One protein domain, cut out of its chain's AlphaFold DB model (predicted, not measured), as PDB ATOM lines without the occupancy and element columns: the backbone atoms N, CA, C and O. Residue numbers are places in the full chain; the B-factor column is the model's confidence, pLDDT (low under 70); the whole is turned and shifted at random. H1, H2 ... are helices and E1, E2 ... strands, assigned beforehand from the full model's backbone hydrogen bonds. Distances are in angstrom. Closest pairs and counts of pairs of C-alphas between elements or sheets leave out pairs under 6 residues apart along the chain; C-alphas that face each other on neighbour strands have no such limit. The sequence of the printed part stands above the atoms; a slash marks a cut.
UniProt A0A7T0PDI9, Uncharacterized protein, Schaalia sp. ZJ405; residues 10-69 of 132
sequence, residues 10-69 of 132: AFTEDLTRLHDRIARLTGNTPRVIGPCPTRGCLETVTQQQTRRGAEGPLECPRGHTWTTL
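What this domain is: This is residues 10 to 69 of the 132 residues of an uncharacterized protein of Schaalia sp. ZJ405 (UniProt A0A7T0PDI9). A small hairpin, E1 and E2, is extended beyond E2 by a loop stretch that folds back in short pairings, and helix H1 is an arm at one end, with residues 10 to 18 sticking out. The 60 printed residues run H1, E1, E2, with an antiparallel sheet E1 - E2; the class is mixed, with under half of the residues in named elements. The whole is loose, radius of gyration of the C-alphas 13.9 A, spanning 44 by 23 by 15 A.

Where its parts are: E1 is residues 31 to 35, 12.3 A long, and E2 residues 44 to 47, 9.9 A, ending at C-alpha 47 (-4.484, -13.519, -48.724). H1, residues 10 to 25, 22.5 A long, begins at C-alpha 10 (-27.181, -26.088, -34.556).

How they stand to each other: E1 and E2 form a hairpin, antiparallel at 146 degrees, with N 33 and O 45 at 2.9 A. Residues 58 to 59 pair antiparallel with 46 to 47 of E2 and with 65 to 66. H1 and E2 are apart. In H1 every O i to N i+4 pair is within hydrogen-bond range.

The domain as a whole: The C-alphas of Phe 11 and Arg 39, the two farthest apart, are 44.9 A apart. The printed part has no cut and no long link; pLDDT is under 70 at residue 27 and residues 50 to 55.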
ATOM      1  N   ALA A  10     -28.083 -24.950 -34.733       82.75
ATOM      2  CA  ALA A  10     -27.181 -26.088 -34.556       82.75
ATOM      3  C   ALA A  10     -26.680 -26.643 -35.905       82.75
ATOM      4  O   ALA A  10     -25.486 -26.882 -36.087       82.75
ATOM      5  N   PHE A  11     -27.573 -26.782 -36.889       83.75
ATOM      6  CA  PHE A  11     -27.230 -27.237 -38.236       83.75
ATOM      7  C   PHE A  11     -26.272 -26.277 -38.952       83.75
ATOM      8  O   PHE A  11     -25.296 -26.714 -39.568       83.75
ATOM      9  N   THR A  12     -26.526 -24.968 -38.886       86.06
ATOM     10  CA  THR A  12     -25.648 -23.967 -39.512       86.06
ATOM     11  C   THR A  12     -24.289 -23.881 -38.817       86.06
ATOM     12  O   THR A  12     -23.270 -23.705 -39.497       86.06
ATOM     13  N   GLU A  13     -24.232 -24.084 -37.498       84.19
ATOM     14  CA  GLU A  13     -22.977 -24.174 -36.751       84.19
ATOM     15  C   GLU A  13     -22.152 -25.399 -37.178       84.19
ATOM     16  O   GLU A  13     -20.962 -25.270 -37.488       84.19
ATOM     17  N   ASP A  14     -22.775 -26.574 -37.279       86.31
ATOM     18  CA  ASP A  14     -22.108 -27.797 -37.731       86.31
ATOM     19  C   ASP A  14     -21.631 -27.696 -39.184       86.31
ATOM     20  O   ASP A  14     -20.495 -28.072 -39.496       86.31
ATOM     21  N   LEU A  15     -22.452 -27.121 -40.069       85.69
ATOM     22  CA  LEU A  15     -22.071 -26.852 -41.455       85.69
ATOM     23  C   LEU A  15     -20.843 -25.933 -41.522       85.69
ATOM     24  O   LEU A  15     -19.899 -26.214 -42.265       85.69
ATOM     25  N   THR A  16     -20.827 -24.870 -40.716       79.56
ATOM     26  CA  THR A  16     -19.706 -23.921 -40.636       79.56
ATOM     27  C   THR A  16     -18.437 -24.612 -40.142       79.56
ATOM     28  O   THR A  16     -17.385 -24.496 -40.768       79.56
ATOM     29  N   ARG A  17     -18.526 -25.417 -39.075       82.50
ATOM     30  CA  ARG A  17     -17.382 -26.172 -38.535       82.50
ATOM     31  C   ARG A  17     -16.827 -27.183 -39.537       82.50
ATOM     32  O   ARG A  17     -15.607 -27.319 -39.664       82.50
ATOM     33  N   LEU A  18     -17.696 -27.897 -40.254       84.50
ATOM     34  CA  LEU A  18     -17.288 -28.845 -41.292       84.50
ATOM     35  C   LEU A  18     -16.627 -28.131 -42.470       84.50
ATOM     36  O   LEU A  18     -15.567 -28.566 -42.923       84.50
ATOM     37  N   HIS A  19     -17.209 -27.021 -42.921       80.44
ATOM     38  CA  HIS A  19     -16.633 -26.189 -43.968       80.44
ATOM     39  C   HIS A  19     -15.240 -25.683 -43.572       80.44
ATOM     40  O   HIS A  19     -14.288 -25.865 -44.329       80.44
ATOM     41  N   ASP A  20     -15.080 -25.153 -42.358       75.12
ATOM     42  CA  ASP A  20     -13.790 -24.695 -41.835       75.12
ATOM     43  C   ASP A  20     -12.762 -25.822 -41.749       75.12
ATOM     44  O   ASP A  20     -11.590 -25.644 -42.098       75.12
ATOM     45  N   ARG A  21     -13.181 -27.009 -41.303       80.31
ATOM     46  CA  ARG A  21     -12.304 -28.179 -41.229       80.31
ATOM     47  C   ARG A  21     -11.838 -28.608 -42.617       80.31
ATOM     48  O   ARG A  21     -10.645 -28.845 -42.802       80.31
ATOM     49  N   ILE A  22     -12.748 -28.679 -43.587       79.50
ATOM     50  CA  ILE A  22     -12.420 -29.003 -44.981       79.50
ATOM     51  C   ILE A  22     -11.492 -27.933 -45.554       79.50
ATOM     52  O   ILE A  22     -10.469 -28.273 -46.146       79.50
ATOM     53  N   ALA A  23     -11.785 -26.654 -45.324       72.19
ATOM     54  CA  ALA A  23     -10.959 -25.543 -45.776       72.19
ATOM     55  C   ALA A  23      -9.533 -25.633 -45.214       72.19
ATOM     56  O   ALA A  23      -8.567 -25.473 -45.957       72.19
ATOM     57  N   ARG A  24      -9.365 -25.962 -43.926       73.81
ATOM     58  CA  ARG A  24      -8.036 -26.168 -43.320       73.81
ATOM     59  C   ARG A  24      -7.302 -27.351 -43.944       73.81
ATOM     60  O   ARG A  24      -6.137 -27.211 -44.304       73.81
ATOM     61  N   LEU A  25      -7.980 -28.490 -44.100       79.06
ATOM     62  CA  LEU A  25      -7.393 -29.703 -44.681       79.06
ATOM     63  C   LEU A  25      -6.982 -29.521 -46.147       79.06
ATOM     64  O   LEU A  25      -6.017 -30.129 -46.595       79.06
ATOM     65  N   THR A  26      -7.702 -28.677 -46.884       71.94
ATOM     66  CA  THR A  26      -7.480 -28.435 -48.316       71.94
ATOM     67  C   THR A  26      -6.621 -27.200 -48.602       71.94
ATOM     68  O   THR A  26      -6.385 -26.884 -49.764       71.94
ATOM     69  N   GLY A  27      -6.131 -26.496 -47.573       64.56
ATOM     70  CA  GLY A  27      -5.326 -25.278 -47.743       64.56
ATOM     71  C   GLY A  27      -6.125 -24.045 -48.192       64.56
ATOM     72  O   GLY A  27      -5.542 -23.032 -48.581       64.56
ATOM     73  N   ASN A  28      -7.453 -24.111 -48.093       71.56
ATOM     74  CA  ASN A  28      -8.407 -23.093 -48.524       71.56
ATOM     75  C   ASN A  28      -8.823 -22.138 -47.388       71.56
ATOM     76  O   ASN A  28      -9.965 -21.692 -47.333       71.56
ATOM     77  N   THR A  29      -7.917 -21.823 -46.456       70.31
ATOM     78  CA  THR A  29      -8.170 -20.853 -45.370       70.31
ATOM     79  C   THR A  29      -7.435 -19.536 -45.607       70.31
ATOM     80  O   THR A  29      -6.308 -19.569 -46.110       70.31
ATOM     81  N   PRO A  30      -8.027 -18.369 -45.273       72.56
ATOM     82  CA  PRO A  30      -7.314 -17.099 -45.342       72.56
ATOM     83  C   PRO A  30      -5.980 -17.211 -44.614       72.56
ATOM     84  O   PRO A  30      -5.922 -17.667 -43.470       72.56
ATOM     85  N   ARG A  31      -4.899 -16.836 -45.295       79.50
ATOM     86  CA  ARG A  31      -3.551 -16.957 -44.739       79.50
ATOM     87  C   ARG A  31      -2.951 -15.593 -44.486       79.50
ATOM     88  O   ARG A  31      -3.020 -14.703 -45.332       79.50
ATOM     89  N   VAL A  32      -2.321 -15.456 -43.329       85.50
ATOM     90  CA  VAL A  32      -1.451 -14.325 -43.029       85.50
ATOM     91  C   VAL A  32      -0.176 -14.474 -43.852       85.50
ATOM     92  O   VAL A  32       0.487 -15.507 -43.795       85.50
ATOM     93  N   ILE A  33       0.149 -13.446 -44.635       86.19
ATOM     94  CA  ILE A  33       1.348 -13.421 -45.476       86.19
ATOM     95  C   ILE A  33       2.505 -12.737 -44.748       86.19
ATOM     96  O   ILE A  33       3.631 -13.227 -44.783       86.19
ATOM     97  N   GLY A  34       2.228 -11.612 -44.091       84.25
ATOM     98  CA  GLY A  34       3.236 -10.810 -43.406       84.25
ATOM     99  C   GLY A  34       2.785  -9.361 -43.210       84.25
ATOM    100  O   GLY A  34       1.638  -9.033 -43.511       84.25
ATOM    101  N   PRO A  35       3.663  -8.478 -42.710       86.75
ATOM    102  CA  PRO A  35       3.329  -7.074 -42.480       86.75
ATOM    103  C   PRO A  35       3.066  -6.324 -43.793       86.75
ATOM    104  O   PRO A  35       3.600  -6.675 -44.849       86.75
ATOM    105  N   CYS A  36       2.255  -5.272 -43.725       87.00
ATOM    106  CA  CYS A  36       2.017  -4.367 -44.840       87.00
ATOM    107  C   CYS A  36       3.290  -3.576 -45.180       87.00
ATOM    108  O   CYS A  36       3.850  -2.919 -44.304       87.00
ATOM    109  N   PRO A  37       3.749  -3.590 -46.444       86.19
ATOM    110  CA  PRO A  37       4.946  -2.866 -46.843       86.19
ATOM    111  C   PRO A  37       4.714  -1.361 -47.054       86.19
ATOM    112  O   PRO A  37       5.626  -0.643 -47.453       86.19
ATOM    113  N   THR A  38       3.509  -0.849 -46.792       85.06
ATOM    114  CA  THR A  38       3.239   0.589 -46.866       85.06
ATOM    115  C   THR A  38       3.805   1.305 -45.640       85.06
ATOM    116  O   THR A  38       3.519   0.945 -44.498       85.06
ATOM    117  N   ARG A  39       4.564   2.383 -45.867       78.12
ATOM    118  CA  ARG A  39       5.126   3.223 -44.801       78.12
ATOM    119  C   ARG A  39       4.031   3.710 -43.845       78.12
ATOM    120  O   ARG A  39       3.068   4.338 -44.270       78.12
ATOM    121  N   GLY A  40       4.219   3.459 -42.550       76.75
ATOM    122  CA  GLY A  40       3.276   3.860 -41.500       76.75
ATOM    123  C   GLY A  40       2.089   2.910 -41.310       76.75
ATOM    124  O   GLY A  40       1.263   3.161 -40.439       76.75
ATOM    125  N   CYS A  41       2.011   1.816 -42.072       82.75
ATOM    126  CA  CYS A  41       1.024   0.766 -41.868       82.75
ATOM    127  C   CYS A  41       1.651  -0.402 -41.095       82.75
ATOM    128  O   CYS A  41       2.621  -0.998 -41.553       82.75
ATOM    129  N   LEU A  42       1.096  -0.728 -39.925       81.12
ATOM    130  CA  LEU A  42       1.530  -1.860 -39.089       81.12
ATOM    131  C   LEU A  42       0.608  -3.079 -39.221       81.12
ATOM    132  O   LEU A  42       0.799  -4.084 -38.543       81.12
ATOM    133  N   GLU A  43      -0.397  -2.982 -40.089       88.19
ATOM    134  CA  GLU A  43      -1.363  -4.049 -40.301       88.19
ATOM    135  C   GLU A  43      -0.748  -5.236 -41.036       88.19
ATOM    136  O   GLU A  43       0.242  -5.127 -41.763       88.19
ATOM    137  N   THR A  44      -1.395  -6.383 -40.883       87.81
ATOM    138  CA  THR A  44      -0.991  -7.616 -41.551       87.81
ATOM    139  C   THR A  44      -1.718  -7.768 -42.882       87.81
ATOM    140  O   THR A  44      -2.911  -7.497 -42.991       87.81
ATOM    141  N   VAL A  45      -0.991  -8.215 -43.902       88.25
ATOM    142  CA  VAL A  45      -1.547  -8.590 -45.197       88.25
ATOM    143  C   VAL A  45      -2.045 -10.024 -45.128       88.25
ATOM    144  O   VAL A  45      -1.291 -10.953 -44.819       88.25
ATOM    145  N   THR A  46      -3.318 -10.203 -45.450       88.31
ATOM    146  CA  THR A  46      -3.968 -11.505 -45.564       88.31
ATOM    147  C   THR A  46      -4.215 -11.823 -47.022       88.31
ATOM    148  O   THR A  46      -4.590 -10.943 -47.790       88.31
ATOM    149  N   GLN A  47      -4.044 -13.077 -47.414       85.19
ATOM    150  CA  GLN A  47      -4.484 -13.519 -48.724       85.19
ATOM    151  C   GLN A  47      -5.870 -14.133 -48.625       85.19
ATOM    152  O   GLN A  47      -6.066 -15.121 -47.906       85.19
ATOM    153  N   GLN A  48      -6.803 -13.544 -49.369       74.38
ATOM    154  CA  GLN A  48      -8.146 -14.076 -49.496       74.38
ATOM    155  C   GLN A  48      -8.137 -15.359 -50.324       74.38
ATOM    156  O   GLN A  48      -7.280 -15.592 -51.180       74.38
ATOM    157  N   GLN A  49      -9.106 -16.216 -50.043       70.81
ATOM    158  CA  GLN A  49      -9.279 -17.479 -50.742       70.81
ATOM    159  C   GLN A  49     -10.208 -17.285 -51.936       70.81
ATOM    160  O   GLN A  49     -11.172 -16.525 -51.878       70.81
ATOM    161  N   THR A  50      -9.925 -17.994 -53.024       65.06
ATOM    162  CA  THR A  50     -10.868 -18.140 -54.140       65.06
ATOM    163  C   THR A  50     -11.469 -19.539 -54.112       65.06
ATOM    164  O   THR A  50     -11.009 -20.412 -53.379       65.06
ATOM    165  N   ARG A  51     -12.452 -19.811 -54.981       61.41
ATOM    166  CA  ARG A  51     -13.005 -21.168 -55.166       61.41
ATOM    167  C   ARG A  51     -11.954 -22.229 -55.546       61.41
ATOM    168  O   ARG A  51     -12.262 -23.411 -55.475       61.41
ATOM    169  N   ARG A  52     -10.753 -21.825 -55.984       61.66
ATOM    170  CA  ARG A  52      -9.636 -22.712 -56.365       61.66
ATOM    171  C   ARG A  52      -8.526 -22.790 -55.308       61.66
ATOM    172  O   ARG A  52      -7.546 -23.491 -55.519       61.66
ATOM    173  N   GLY A  53      -8.690 -22.087 -54.190       59.12
ATOM    174  CA  GLY A  53      -7.739 -22.030 -53.087       59.12
ATOM    175  C   GLY A  53      -6.991 -20.710 -52.960       59.12
ATOM    176  O   GLY A  53      -7.521 -19.658 -53.345       59.12
ATOM    177  N   ALA A  54      -5.802 -20.769 -52.335       59.38
ATOM    178  CA  ALA A  54      -5.037 -19.636 -51.784       59.38
ATOM    179  C   ALA A  54      -4.365 -18.771 -52.864       59.38
ATOM    180  O   ALA A  54      -3.161 -18.503 -52.836       59.38
ATOM    181  N   GLU A  55      -5.156 -18.356 -53.843       64.44
ATOM    182  CA  GLU A  55      -4.755 -17.637 -55.051       64.44
ATOM    183  C   GLU A  55      -5.406 -16.253 -55.140       64.44
ATOM    184  O   GLU A  55      -5.183 -15.529 -56.105       64.44
ATOM    185  N   GLY A  56      -6.215 -15.871 -54.147       70.94
ATOM    186  CA  GLY A  56      -6.907 -14.587 -54.151       70.94
ATOM    187  C   GLY A  56      -5.962 -13.402 -53.958       70.94
ATOM    188  O   GLY A  56      -4.769 -13.586 -53.666       70.94
ATOM    189  N   PRO A  57      -6.488 -12.177 -54.122       75.75
ATOM    190  CA  PRO A  57      -5.729 -10.967 -53.863       75.75
ATOM    191  C   PRO A  57      -5.224 -10.953 -52.418       75.75
ATOM    192  O   PRO A  57      -5.851 -11.470 -51.487       75.75
ATOM    193  N   LEU A  58      -4.038 -10.379 -52.251       87.88
ATOM    194  CA  LEU A  58      -3.476 -10.087 -50.948       87.88
ATOM    195  C   LEU A  58      -3.979  -8.713 -50.536       87.88
ATOM    196  O   LEU A  58      -3.843  -7.764 -51.300       87.88
ATOM    197  N   GLU A  59      -4.527  -8.595 -49.339       88.38
ATOM    198  CA  GLU A  59      -5.201  -7.388 -48.882       88.38
ATOM    199  C   GLU A  59      -4.698  -6.987 -47.500       88.38
ATOM    200  O   GLU A  59      -4.500  -7.814 -46.610       88.38
ATOM    201  N   CYS A  60      -4.486  -5.690 -47.334       89.06
ATOM    202  CA  CYS A  60      -4.263  -5.038 -46.059       89.06
ATOM    203  C   CYS A  60      -5.583  -4.394 -45.598       89.06
ATOM    204  O   CYS A  60      -6.216  -3.716 -46.411       89.06
ATOM    205  N   PRO A  61      -5.949  -4.468 -44.303       86.25
ATOM    206  CA  PRO A  61      -7.126  -3.792 -43.734       86.25
ATOM    207  C   PRO A  61      -7.228  -2.290 -44.047       86.25
ATOM    208  O   PRO A  61      -8.310  -1.712 -44.028       86.25
ATOM    209  N   ARG A  62      -6.100  -1.639 -44.360       84.94
ATOM    210  CA  ARG A  62      -6.036  -0.228 -44.766       84.94
ATOM    211  C   ARG A  62      -6.420   0.045 -46.228       84.94
ATOM    212  O   ARG A  62      -6.374   1.206 -46.628       84.94
ATOM    213  N   GLY A  63      -6.782  -0.979 -47.003       83.75
ATOM    214  CA  GLY A  63      -7.188  -0.863 -48.407       83.75
ATOM    215  C   GLY A  63      -6.055  -1.032 -49.425       83.75
ATOM    216  O   GLY A  63      -6.256  -0.764 -50.604       83.75
ATOM    217  N   HIS A  64      -4.862  -1.467 -49.001       86.00
ATOM    218  CA  HIS A  64      -3.790  -1.823 -49.940       86.00
ATOM    219  C   HIS A  64      -3.984  -3.248 -50.447       86.00
ATOM    220  O   HIS A  64      -4.210  -4.152 -49.645       86.00
ATOM    221  N   THR A  65      -3.851  -3.450 -51.755       88.25
ATOM    222  CA  THR A  65      -4.081  -4.752 -52.388       88.25
ATOM    223  C   THR A  65      -2.947  -5.124 -53.335       88.25
ATOM    224  O   THR A  65      -2.490  -4.281 -54.107       88.25
ATOM    225  N   TRP A  66      -2.553  -6.396 -53.352       87.75
ATOM    226  CA  TRP A  66      -1.602  -6.955 -54.312       87.75
ATOM    227  C   TRP A  66      -2.239  -8.109 -55.071       87.75
ATOM    228  O   TRP A  66      -2.830  -9.017 -54.492       87.75
ATOM    229  N   THR A  67      -2.067  -8.096 -56.390       84.00
ATOM    230  CA  THR A  67      -2.627  -9.117 -57.284       84.00
ATOM    231  C   THR A  67      -1.894 -10.452 -57.210       84.00
ATOM    232  O   THR A  67      -2.475 -11.482 -57.524       84.00
ATOM    233  N   THR A  68      -0.621 -10.455 -56.803       83.38
ATOM    234  CA  THR A  68       0.183 -11.675 -56.669       83.38
ATOM    235  C   THR A  68       1.092 -11.607 -55.449       83.38
ATOM    236  O   THR A  68       1.513 -10.528 -55.020       83.38
ATOM    237  N   LEU A  69       1.475 -12.777 -54.931       81.25
ATOM    238  CA  LEU A  69       2.464 -12.879 -53.856       81.25
ATOM    239  C   LEU A  69       3.822 -12.286 -54.263       81.25
ATOM    240  O   LEU A  69       4.536 -11.748 -53.422       81.25
TER     241      LEU A  69